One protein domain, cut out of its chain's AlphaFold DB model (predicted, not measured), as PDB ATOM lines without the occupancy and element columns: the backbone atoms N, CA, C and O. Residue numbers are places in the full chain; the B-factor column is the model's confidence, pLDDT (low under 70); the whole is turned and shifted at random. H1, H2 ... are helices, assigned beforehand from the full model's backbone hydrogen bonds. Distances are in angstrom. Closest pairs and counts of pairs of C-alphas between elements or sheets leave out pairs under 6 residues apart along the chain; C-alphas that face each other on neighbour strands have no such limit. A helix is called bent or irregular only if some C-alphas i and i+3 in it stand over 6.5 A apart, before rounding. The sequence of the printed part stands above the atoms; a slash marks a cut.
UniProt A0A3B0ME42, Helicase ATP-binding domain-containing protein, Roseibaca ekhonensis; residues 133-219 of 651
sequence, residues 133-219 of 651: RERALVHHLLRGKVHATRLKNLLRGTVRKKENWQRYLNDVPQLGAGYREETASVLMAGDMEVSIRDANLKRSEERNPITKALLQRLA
ATOM      1  N   ARG A 133     210.374 230.630 318.637       84.56
ATOM      2  CA  ARG A 133     211.338 231.077 317.623       84.56
ATOM      3  C   ARG A 133     212.245 232.212 318.113       84.56
ATOM      4  O   ARG A 133     213.443 232.150 317.880       84.56
ATOM      5  N   GLU A 134     211.714 233.194 318.845       86.38
ATOM      6  CA  GLU A 134     212.534 234.271 319.434       86.38
ATOM      7  C   GLU A 134     213.548 233.695 320.427       86.38
ATOM      8  O   GLU A 134     214.727 234.038 320.418       86.38
ATOM      9  N   ARG A 135     213.102 232.747 321.259       90.00
ATOM     10  CA  ARG A 135     213.984 232.064 322.209       90.00
ATOM     11  C   ARG A 135     215.025 231.187 321.513       90.00
ATOM     12  O   ARG A 135     216.147 231.081 322.000       90.00
ATOM     13  N   ALA A 136     214.682 230.566 320.386       89.94
ATOM     14  CA  ALA A 136     215.632 229.810 319.572       89.94
ATOM     15  C   ALA A 136     216.698 230.724 318.939       89.94
ATOM     16  O   ALA A 136     217.871 230.357 318.922       89.94
ATOM     17  N   LEU A 137     216.321 231.934 318.505       88.88
ATOM     18  CA  LEU A 137     217.262 232.942 318.007       88.88
ATOM     19  C   LEU A 137     218.256 233.369 319.099       88.88
ATOM     20  O   LEU A 137     219.464 233.290 318.885       88.88
ATOM     21  N   VAL A 138     217.770 233.704 320.302       90.19
ATOM     22  CA  VAL A 138     218.638 234.005 321.462       90.19
ATOM     23  C   VAL A 138     219.562 232.826 321.783       90.19
ATOM     24  O   VAL A 138     220.742 233.019 322.070       90.19
ATOM     25  N   HIS A 139     219.061 231.589 321.694       92.12
ATOM     26  CA  HIS A 139     219.883 230.397 321.906       92.12
ATOM     27  C   HIS A 139     221.017 230.302 320.877       92.12
ATOM     28  O   HIS A 139     222.130 229.903 321.219       92.12
ATOM     29  N   HIS A 140     220.753 230.636 319.613       89.62
ATOM     30  CA  HIS A 140     221.781 230.629 318.578       89.62
ATOM     31  C   HIS A 140     222.822 231.731 318.812       89.62
ATOM     32  O   HIS A 140     224.019 231.450 318.742       89.62
ATOM     33  N   LEU A 141     222.376 232.944 319.155       90.06
ATOM     34  CA  LEU A 141     223.247 234.086 319.445       90.06
ATOM     35  C   LEU A 141     224.204 233.784 320.611       90.06
ATOM     36  O   LEU A 141     225.412 233.965 320.488       90.06
ATOM     37  N   LEU A 142     223.689 233.210 321.703       91.62
ATOM     38  CA  LEU A 142     224.459 232.907 322.920       91.62
ATOM     39  C   LEU A 142     225.197 231.558 322.897       91.62
ATOM     40  O   LEU A 142     225.806 231.157 323.899       91.62
ATOM     41  N   ARG A 143     225.154 230.816 321.784       88.19
ATOM     42  CA  ARG A 143     225.852 229.529 321.673       88.19
ATOM     43  C   ARG A 143     227.349 229.737 321.944       88.19
ATOM     44  O   ARG A 143     227.945 230.688 321.457       88.19
ATOM     45  N   GLY A 144     227.968 228.869 322.741       85.00
ATOM     46  CA  GLY A 144     229.393 228.985 323.091       85.00
ATOM     47  C   GLY A 144     229.729 230.034 324.161       85.00
ATOM     48  O   GLY A 144     230.824 229.969 324.703       85.00
ATOM     49  N   LYS A 145     228.800 230.933 324.520       87.06
ATOM     50  CA  LYS A 145     228.931 231.848 325.674       87.06
ATOM     51  C   LYS A 145     228.359 231.250 326.956       87.06
ATOM     52  O   LYS A 145     228.861 231.494 328.042       87.06
ATOM     53  N   VAL A 146     227.319 230.427 326.827       88.06
ATOM     54  CA  VAL A 146     226.689 229.701 327.938       88.06
ATOM     55  C   VAL A 146     226.731 228.201 327.655       88.06
ATOM     56  O   VAL A 146     226.544 227.767 326.515       88.06
ATOM     57  N   HIS A 147     226.930 227.386 328.696       89.12
ATOM     58  CA  HIS A 147     226.907 225.926 328.578       89.12
ATOM     59  C   HIS A 147     225.595 225.430 327.937       89.12
ATOM     60  O   HIS A 147     224.498 225.779 328.386       89.12
ATOM     61  N   ALA A 148     225.693 224.567 326.919       85.81
ATOM     62  CA  ALA A 148     224.580 224.207 326.032       85.81
ATOM     63  C   ALA A 148     223.329 223.690 326.769       85.81
ATOM     64  O   ALA A 148     222.209 224.120 326.493       85.81
ATOM     65  N   THR A 149     223.503 222.810 327.761       86.56
ATOM     66  CA  THR A 149     222.385 222.273 328.561       86.56
ATOM     67  C   THR A 149     221.671 223.365 329.355       86.56
ATOM     68  O   THR A 149     220.449 223.336 329.510       86.56
ATOM     69  N   ARG A 150     222.429 224.351 329.840       88.56
ATOM     70  CA  ARG A 150     221.918 225.443 330.664       88.56
ATOM     71  C   ARG A 150     221.128 226.430 329.808       88.56
ATOM     72  O   ARG A 150     219.980 226.726 330.129       88.56
ATOM     73  N   LEU A 151     221.680 226.812 328.656       89.25
ATOM     74  CA  LEU A 151     221.018 227.673 327.675       89.25
ATOM     75  C   LEU A 151     219.711 227.056 327.151       89.25
ATOM     76  O   LEU A 151     218.683 227.729 327.064       89.25
ATOM     77  N   LYS A 152     219.711 225.744 326.889       88.56
ATOM     78  CA  LYS A 152     218.501 224.998 326.524       88.56
ATOM     79  C   LYS A 152     217.436 225.042 327.623       88.56
ATOM     80  O   LYS A 152     216.266 225.268 327.321       88.56
ATOM     81  N   ASN A 153     217.810 224.819 328.883       87.62
ATOM     82  CA  ASN A 153     216.860 224.833 330.000       87.62
ATOM     83  C   ASN A 153     216.299 226.236 330.275       87.62
ATOM     84  O   ASN A 153     215.130 226.355 330.641       87.62
ATOM     85  N   LEU A 154     217.106 227.273 330.038       89.50
ATOM     86  CA  LEU A 154     216.698 228.671 330.125       89.50
ATOM     87  C   LEU A 154     215.655 229.012 329.047       89.50
ATOM     88  O   LEU A 154     214.570 229.492 329.365       89.50
ATOM     89  N   LEU A 155     215.945 228.694 327.782       90.31
ATOM     90  CA  LEU A 155     215.201 229.217 326.630       90.31
ATOM     91  C   LEU A 155     214.110 228.286 326.082       90.31
ATOM     92  O   LEU A 155     213.254 228.731 325.323       90.31
ATOM     93  N   ARG A 156     214.045 227.006 326.472       86.62
ATOM     94  CA  ARG A 156     212.972 226.107 325.994       86.62
ATOM     95  C   ARG A 156     211.576 226.580 326.434       86.62
ATOM     96  O   ARG A 156     210.614 226.498 325.663       86.62
ATOM     97  N   GLY A 157     211.461 227.115 327.651       84.62
ATOM     98  CA  GLY A 157     210.210 227.645 328.199       84.62
ATOM     99  C   GLY A 157     209.088 226.601 328.255       84.62
ATOM    100  O   GLY A 157     209.246 225.549 328.872       84.62
ATOM    101  N   THR A 158     207.959 226.896 327.603       80.50
ATOM    102  CA  THR A 158     206.733 226.071 327.572       80.50
ATOM    103  C   THR A 158     206.757 224.917 326.559       80.50
ATOM    104  O   THR A 158     205.830 224.106 326.529       80.50
ATOM    105  N   VAL A 159     207.806 224.791 325.735       83.56
ATOM    106  CA  VAL A 159     207.907 223.725 324.723       83.56
ATOM    107  C   VAL A 159     208.218 222.389 325.408       83.56
ATOM    108  O   VAL A 159     209.350 222.140 325.826       83.56
ATOM    109  N   ARG A 160     207.202 221.523 325.541       78.38
ATOM    110  CA  ARG A 160     207.307 220.245 326.274       78.38
ATOM    111  C   ARG A 160     208.123 219.181 325.523       78.38
ATOM    112  O   ARG A 160     208.992 218.552 326.122       78.38
ATOM    113  N   LYS A 161     207.870 218.997 324.220       84.75
ATOM    114  CA  LYS A 161     208.527 217.976 323.376       84.75
ATOM    115  C   LYS A 161     209.924 218.424 322.928       84.75
ATOM    116  O   LYS A 161     210.099 219.562 322.486       84.75
ATOM    117  N   LYS A 162     210.921 217.537 323.033       83.12
ATOM    118  CA  LYS A 162     212.324 217.833 322.682       83.12
ATOM    119  C   LYS A 162     212.481 218.039 321.174       83.12
ATOM    120  O   LYS A 162     213.237 218.914 320.762       83.12
ATOM    121  N   GLU A 163     211.728 217.281 320.389       86.56
ATOM    122  CA  GLU A 163     211.717 217.277 318.926       86.56
ATOM    123  C   GLU A 163     211.240 218.636 318.398       86.56
ATOM    124  O   GLU A 163     211.886 219.240 317.547       86.56
ATOM    125  N   ASN A 164     210.173 219.180 318.996       85.62
ATOM    126  CA  ASN A 164     209.644 220.496 318.636       85.62
ATOM    127  C   ASN A 164     210.651 221.615 318.923       85.62
ATOM    128  O   ASN A 164     210.803 222.525 318.116       85.62
ATOM    129  N   TRP A 165     211.361 221.556 320.057       90.00
ATOM    130  CA  TRP A 165     212.414 222.532 320.356       90.00
ATOM    131  C   TRP A 165     213.584 222.430 319.373       90.00
ATOM    132  O   TRP A 165     214.096 223.451 318.925       90.00
ATOM    133  N   GLN A 166     213.976 221.208 319.001       87.94
ATOM    134  CA  GLN A 166     215.034 220.999 318.018       87.94
ATOM    135  C   GLN A 166     214.648 221.540 316.637       87.94
ATOM    136  O   GLN A 166     215.490 222.141 315.979       87.94
ATOM    137  N   ARG A 167     213.378 221.400 316.231       87.56
ATOM    138  CA  ARG A 167     212.856 222.010 315.001       87.56
ATOM    139  C   ARG A 167     213.051 223.526 315.006       87.56
ATOM    140  O   ARG A 167     213.671 224.046 314.092       87.56
ATOM    141  N   TYR A 168     212.653 224.214 316.080       87.44
ATOM    142  CA  TYR A 168     212.871 225.663 316.187       87.44
ATOM    143  C   TYR A 168     214.349 226.067 316.132       87.44
ATOM    144  O   TYR A 168     214.648 227.114 315.572       87.44
ATOM    145  N   LEU A 169     215.262 225.272 316.706       87.62
ATOM    146  CA  LEU A 169     216.706 225.534 316.634       87.62
ATOM    147  C   LEU A 169     217.271 225.338 315.224       87.62
ATOM    148  O   LEU A 169     218.112 226.126 314.799       87.62
ATOM    149  N   ASN A 170     216.821 224.297 314.521       86.50
ATOM    150  CA  ASN A 170     217.233 224.013 313.148       86.50
ATOM    151  C   ASN A 170     216.659 225.043 312.162       86.50
ATOM    152  O   ASN A 170     217.293 225.343 311.158       86.50
ATOM    153  N   ASP A 171     215.494 225.611 312.478       84.81
ATOM    154  CA  ASP A 171     214.844 226.655 311.689       84.81
ATOM    155  C   ASP A 171     215.508 228.039 311.857       84.81
ATOM    156  O   ASP A 171     215.068 228.990 311.211       84.81
ATOM    157  N   VAL A 172     216.514 228.216 312.730       82.19
ATOM    158  CA  VAL A 172     217.269 229.483 312.825       82.19
ATOM    159  C   VAL A 172     218.340 229.509 311.725       82.19
ATOM    160  O   VAL A 172     219.175 228.603 311.692       82.19
ATOM    161  N   PRO A 173     218.355 230.523 310.838       78.56
ATOM    162  CA  PRO A 173     219.360 230.624 309.781       78.56
ATOM    163  C   PRO A 173     220.762 230.842 310.365       78.56
ATOM    164  O   PRO A 173     220.922 231.256 311.516       78.56
ATOM    165  N   GLN A 174     221.792 230.578 309.561       78.25
ATOM    166  CA  GLN A 174     223.162 230.866 309.971       78.25
ATOM    167  C   GLN A 174     223.372 232.379 310.078       78.25
ATOM    168  O   GLN A 174     223.123 233.124 309.135       78.25
ATOM    169  N   LEU A 175     223.827 232.815 311.249       79.12
ATOM    170  CA  LEU A 175     224.176 234.201 311.539       79.12
ATOM    171  C   LEU A 175     225.665 234.420 311.251       79.12
ATOM    172  O   LEU A 175     226.491 233.580 311.619       79.12
ATOM    173  N   GLY A 176     226.015 235.555 310.642       78.69
ATOM    174  CA  GLY A 176     227.413 235.950 310.458       78.69
ATOM    175  C   GLY A 176     228.150 236.029 311.801       78.69
ATOM    176  O   GLY A 176     227.593 236.503 312.793       78.69
ATOM    177  N   ALA A 177     229.400 235.559 311.847       78.44
ATOM    178  CA  ALA A 177     230.157 235.445 313.096       78.44
ATOM    179  C   ALA A 177     230.330 236.794 313.822       78.44
ATOM    180  O   ALA A 177     230.181 236.840 315.039       78.44
ATOM    181  N   GLY A 178     230.571 237.882 313.076       80.31
ATOM    182  CA  GLY A 178     230.712 239.234 313.634       80.31
ATOM    183  C   GLY A 178     229.430 239.742 314.297       80.31
ATOM    184  O   GLY A 178     229.451 240.092 315.473       80.31
ATOM    185  N   TYR A 179     228.301 239.679 313.585       80.81
ATOM    186  CA  TYR A 179     226.992 240.085 314.108       80.81
ATOM    187  C   TYR A 179     226.595 239.290 315.358       80.81
ATOM    188  O   TYR A 179     226.158 239.846 316.362       80.81
ATOM    189  N   ARG A 180     226.806 237.967 315.332       85.75
ATOM    190  CA  ARG A 180     226.521 237.116 316.490       85.75
ATOM    191  C   ARG A 180     227.338 237.521 317.714       85.75
ATOM    192  O   ARG A 180     226.786 237.524 318.810       85.75
ATOM    193  N   GLU A 181     228.622 237.810 317.544       85.38
ATOM    194  CA  GLU A 181     229.508 238.170 318.652       85.38
ATOM    195  C   GLU A 181     229.129 239.530 319.256       85.38
ATOM    196  O   GLU A 181     228.998 239.643 320.475       85.38
ATOM    197  N   GLU A 182     228.847 240.525 318.411       86.19
ATOM    198  CA  GLU A 182     228.379 241.851 318.826       86.19
ATOM    199  C   GLU A 182     227.072 241.762 319.626       86.19
ATOM    200  O   GLU A 182     227.005 242.188 320.784       86.19
ATOM    201  N   THR A 183     226.043 241.128 319.055       85.94
ATOM    202  CA  THR A 183     224.746 240.988 319.723       85.94
ATOM    203  C   THR A 183     224.853 240.129 320.986       85.94
ATOM    204  O   THR A 183     224.211 240.436 321.991       85.94
ATOM    205  N   ALA A 184     225.674 239.072 320.994       88.94
ATOM    206  CA  ALA A 184     225.897 238.267 322.195       88.94
ATOM    207  C   ALA A 184     226.545 239.085 323.320       88.94
ATOM    208  O   ALA A 184     226.147 238.931 324.476       88.94
ATOM    209  N   SER A 185     227.483 239.978 322.996       89.00
ATOM    210  CA  SER A 185     228.116 240.866 323.973       89.00
ATOM    211  C   SER A 185     227.104 241.835 324.597       89.00
ATOM    212  O   SER A 185     227.079 242.005 325.815       89.00
ATOM    213  N   VAL A 186     226.191 242.398 323.793       88.56
ATOM    214  CA  VAL A 186     225.084 243.242 324.286       88.56
ATOM    215  C   VAL A 186     224.129 242.446 325.180       88.56
ATOM    216  O   VAL A 186     223.727 242.905 326.252       88.56
ATOM    217  N   LEU A 187     223.776 241.223 324.775       89.62
ATOM    218  CA  LEU A 187     222.877 240.365 325.544       89.62
ATOM    219  C   LEU A 187     223.478 239.950 326.891       89.62
ATOM    220  O   LEU A 187     222.744 239.910 327.879       89.62
ATOM    221  N   MET A 188     224.784 239.683 326.941       90.19
ATOM    222  CA  MET A 188     225.502 239.216 328.133       90.19
ATOM    223  C   MET A 188     226.037 240.342 329.032       90.19
ATOM    224  O   MET A 188     226.595 240.046 330.081       90.19
ATOM    225  N   ALA A 189     225.841 241.616 328.674       88.50
ATOM    226  CA  ALA A 189     226.361 242.756 329.432       88.50
ATOM    227  C   ALA A 189     225.885 242.810 330.907       88.50
ATOM    228  O   ALA A 189     224.774 242.379 331.245       88.50
ATOM    229  N   GLY A 190     226.699 243.407 331.784       87.25
ATOM    230  CA  GLY A 190     226.430 243.491 333.228       87.25
ATOM    231  C   GLY A 190     226.405 242.115 333.906       87.25
ATOM    232  O   GLY A 190     227.084 241.192 333.471       87.25
ATOM    233  N   ASP A 191     225.565 241.942 334.929       86.69
ATOM    234  CA  ASP A 191     225.513 240.709 335.736       86.69
ATOM    235  C   ASP A 191     224.708 239.561 335.094       86.69
ATOM    236  O   ASP A 191     224.258 238.633 335.775       86.69
ATOM    237  N   MET A 192     224.484 239.595 333.773       89.19
ATOM    238  CA  MET A 192     223.645 238.605 333.086       89.19
ATOM    239  C   MET A 192     224.266 237.205 333.119       89.19
ATOM    240  O   MET A 192     223.558 236.216 333.313       89.19
ATOM    241  N   GLU A 193     225.587 237.106 332.974       86.38
ATOM    242  CA  GLU A 193     226.296 235.825 333.038       86.38
ATOM    243  C   GLU A 193     226.176 235.173 334.422       86.38
ATOM    244  O   GLU A 193     225.845 233.988 334.531       86.38
ATOM    245  N   VAL A 194     226.359 235.972 335.479       86.50
ATOM    246  CA  VAL A 194     226.202 235.552 336.879       86.50
ATOM    247  C   VAL A 194     224.756 235.131 337.142       86.50
ATOM    248  O   VAL A 194     224.513 234.028 337.630       86.50
ATOM    249  N   SER A 195     223.788 235.938 336.698       88.38
ATOM    250  CA  SER A 195     222.354 235.643 336.818       88.38
ATOM    251  C   SER A 195     221.986 234.310 336.161       88.38
ATOM    252  O   SER A 195     221.283 233.486 336.747       88.38
ATOM    253  N   ILE A 196     222.499 234.044 334.954       88.44
ATOM    254  CA  ILE A 196     222.272 232.774 334.258       88.44
ATOM    255  C   ILE A 196     222.917 231.614 335.022       88.44
ATOM    256  O   ILE A 196     222.304 230.545 335.108       88.44
ATOM    257  N   ARG A 197     224.139 231.787 335.546       86.69
ATOM    258  CA  ARG A 197     224.918 230.750 336.245       86.69
ATOM    259  C   ARG A 197     224.335 230.365 337.605       86.69
ATOM    260  O   ARG A 197     224.362 229.178 337.937       86.69
ATOM    261  N   ASP A 198     223.765 231.316 338.330       88.00
ATOM    262  CA  ASP A 198     223.361 231.107 339.721       88.00
ATOM    263  C   ASP A 198     221.858 230.775 339.845       88.00
ATOM    264  O   ASP A 198     221.445 230.111 340.793       88.00
ATOM    265  N   ALA A 199     221.040 231.103 338.834       87.88
ATOM    266  CA  ALA A 199     219.600 230.827 338.844       87.88
ATOM    267  C   ALA A 199     219.230 229.332 338.797       87.88
ATOM    268  O   ALA A 199     219.770 228.538 338.016       87.88
ATOM    269  N   ASN A 200     218.195 228.944 339.542       87.62
ATOM    270  CA  ASN A 200     217.592 227.622 339.452       87.62
ATOM    271  C   ASN A 200     216.596 227.545 338.285       87.62
ATOM    272  O   ASN A 200     215.395 227.768 338.430       87.62
ATOM    273  N   LEU A 201     217.078 227.119 337.114       85.25
ATOM    274  CA  LEU A 201     216.287 227.059 335.874       85.25
ATOM    275  C   LEU A 201     215.087 226.088 335.898       85.25
ATOM    276  O   LEU A 201     214.298 226.072 334.948       85.25
ATOM    277  N   LYS A 202     214.936 225.263 336.948       82.69
ATOM    278  CA  LYS A 202     213.728 224.446 337.158       82.69
ATOM    279  C   LYS A 202     212.562 225.284 337.692       82.69
ATOM    280  O   LYS A 202     211.412 224.934 337.434       82.69
ATOM    281  N   ARG A 203     212.842 226.376 338.409       84.88
ATOM    282  CA  ARG A 203     211.837 227.294 338.950       84.88
ATOM    283  C   ARG A 203     211.502 228.358 337.917       84.88
ATOM    284  O   ARG A 203     212.372 229.064 337.412       84.88
ATOM    285  N   SER A 204     210.218 228.462 337.580       83.62
ATOM    286  CA  SER A 204     209.771 229.422 336.568       83.62
ATOM    287  C   SER A 204     209.941 230.878 337.019       83.62
ATOM    288  O   SER A 204     210.241 231.724 336.184       83.62
ATOM    289  N   GLU A 205     209.851 231.139 338.324       84.00
ATOM    290  CA  GLU A 205     210.027 232.461 338.942       84.00
ATOM    291  C   GLU A 205     211.439 233.025 338.747       84.00
ATOM    292  O   GLU A 205     211.580 234.211 338.491       84.00
ATOM    293  N   GLU A 206     212.474 232.180 338.769       85.31
ATOM    294  CA  GLU A 206     213.867 232.604 338.558       85.31
ATOM    295  C   GLU A 206     214.258 232.595 337.069       85.31
ATOM    296  O   GLU A 206     214.990 233.454 336.584       85.31
ATOM    297  N   ARG A 207     213.736 231.636 336.292       88.00
ATOM    298  CA  ARG A 207     214.054 231.493 334.859       88.00
ATOM    299  C   ARG A 207     213.391 232.564 333.988       88.00
ATOM    300  O   ARG A 207     213.989 233.042 333.018       88.00
ATOM    301  N   ASN A 208     212.116 232.856 334.249       87.81
ATOM    302  CA  ASN A 208     211.312 233.700 333.368       87.81
ATOM    303  C   ASN A 208     211.830 235.150 333.300       87.81
ATOM    304  O   ASN A 208     211.911 235.650 332.178       87.81
ATOM    305  N   PRO A 209     212.238 235.801 334.410       87.56
ATOM    306  CA  PRO A 209     212.821 237.144 334.371       87.56
ATOM    307  C   PRO A 209     214.072 237.223 333.493       87.56
ATOM    308  O   PRO A 209     214.154 238.086 332.627       87.56
ATOM    309  N   ILE A 210     214.991 236.258 333.608       89.06
ATOM    310  CA  ILE A 210     216.217 236.212 332.792       89.06
ATOM    311  C   ILE A 210     215.875 236.089 331.302       89.06
ATOM    312  O   ILE A 210     216.423 236.794 330.458       89.06
ATOM    313  N   THR A 211     214.928 235.210 330.961       88.69
ATOM    314  CA  THR A 211     214.495 235.041 329.565       88.69
ATOM    315  C   THR A 211     213.847 236.315 329.020       88.69
ATOM    316  O   THR A 211     214.105 236.693 327.877       88.69
ATOM    317  N   LYS A 212     213.018 236.990 329.826       84.94
ATOM    318  CA  LYS A 212     212.396 238.268 329.457       84.94
ATOM    319  C   LYS A 212     213.451 239.351 329.230       84.94
ATOM    320  O   LYS A 212     213.420 239.973 328.170       84.94
ATOM    321  N   ALA A 213     214.418 239.481 330.137       86.50
ATOM    322  CA  ALA A 213     215.511 240.445 330.041       86.50
ATOM    323  C   ALA A 213     216.364 240.237 328.778       86.50
ATOM    324  O   ALA A 213     216.640 241.191 328.053       86.50
ATOM    325  N   LEU A 214     216.717 238.988 328.444       88.94
ATOM    326  CA  LEU A 214     217.434 238.675 327.200       88.94
ATOM    327  C   LEU A 214     216.624 239.072 325.958       88.94
ATOM    328  O   LEU A 214     217.147 239.701 325.043       88.94
ATOM    329  N   LEU A 215     215.329 238.746 325.928       85.69
ATOM    330  CA  LEU A 215     214.468 239.119 324.806       85.69
ATOM    331  C   LEU A 215     214.235 240.637 324.714       85.69
ATOM    332  O   LEU A 215     213.973 241.136 323.624       85.69
ATOM    333  N   GLN A 216     214.273 241.367 325.827       80.12
ATOM    334  CA  GLN A 216     214.178 242.831 325.848       80.12
ATOM    335  C   GLN A 216     215.450 243.482 325.335       80.12
ATOM    336  O   GLN A 216     215.372 244.350 324.473       80.12
ATOM    337  N   ARG A 217     216.618 243.015 325.785       86.56
ATOM    338  CA  ARG A 217     217.914 243.471 325.268       86.56
ATOM    339  C   ARG A 217     218.028 243.235 323.766       86.56
ATOM    340  O   ARG A 217     218.467 244.126 323.049       86.56
ATOM    341  N   LEU A 218     217.555 242.085 323.277       85.94
ATOM    342  CA  LEU A 218     217.513 241.811 321.841       85.94
ATOM    343  C   LEU A 218     216.586 242.787 321.102       85.94
ATOM    344  O   LEU A 218     216.952 243.287 320.042       85.94
ATOM    345  N   ALA A 219     215.405 243.083 321.654       81.25
ATOM    346  CA  ALA A 219     214.481 244.050 321.059       81.25
ATOM    347  C   ALA A 219     215.076 245.471 321.035       81.25
ATOM    348  O   ALA A 219     215.026 246.134 320.004       81.25
TER     349      ALA A 219
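What this domain is: This is residues 133 to 219 of the 651 residues of the protein "Helicase ATP-binding domain-containing protein" of Roseibaca ekhonensis (UniProt A0A3B0ME42). A short helical hairpin, H1 and H2, sits in the middle, and the later helices wrap round it: H3 packs on one side of H1, H4 and the long H6 on other sides, mostly crossing rather than side by side. H5 lies beyond the hairpin's H2, near it, and folds back along H6 as the first arm of a second helical hairpin, H5 and H6, while residues 158 to 163, of which 162 and 163 belong to H3, stick out. The printed part has 87 residues, with six named helices in the order H1 to H6 and no named strand; its class is all helix. It is compact, with a radius of gyration of the C-alphas of 12.3 A, and rounded, spanning 34 by 33 by 22 A.

Where its parts are: H1 is residues 133 to 141, with C-alpha 133 at (211.338, 231.077, 317.623). H2 is residues 148 to 155 and H3 residues 162 to 170. H4, residues 177 to 188, is 16.2 A from first to last C-alpha and begins at C-alpha 177 at (230.157, 235.445, 313.096). H5 is residues 192 to 198. H6, residues 204 to 219, is the longest helix at 21.8 A and ends at C-alpha 219 at (214.481, 244.050, 321.059). H6 is neither bent nor irregular, but only just: C-alphas 206 and 209 are 6.3 A apart.

How they stand to each other: H1 and H6 are the hubs, each touching four helices. H1 and H2 form a helical hairpin, opposite ways at a shallow tilt of 34 degrees, only just short of steep; their closest C-alphas, of Arg 135 and Leu 155, are 5.4 A apart. H3 touches H1 at a steep tilt of 64 degrees, the same way, closest at the C-alphas of Ala 136 and Leu 169, 5.3 A. H4 touches H1 with residues 180 to 184 alone, about perpendicular at 74 degrees, closest at the C-alphas of Leu 141 and Arg 180, 5.4 A. H6 touches H1 with residues 211 to 218 alone, about perpendicular at 78 degrees, closest at the C-alphas of Val 138 and Leu 215, 7.4 A. H5 and H6 form a helical hairpin at a shallow tilt of 17 degrees and only just touch, with 3 pairs of C-alphas within 8 A, closest at Ile 196 and Ile 210, 7.1 A. H3 and H6 are apart. Every O i to N i+4 pair is within hydrogen-bond range in H1 to H5; in H6, 10 of 12 are.

The domain as a whole: The C-alphas farthest apart, of Gly 178 and Arg 203, are 33.8 A apart. The printed part has no cut and no long link. The mean pLDDT of the printed part is 86.3, and no printed residue is under 70.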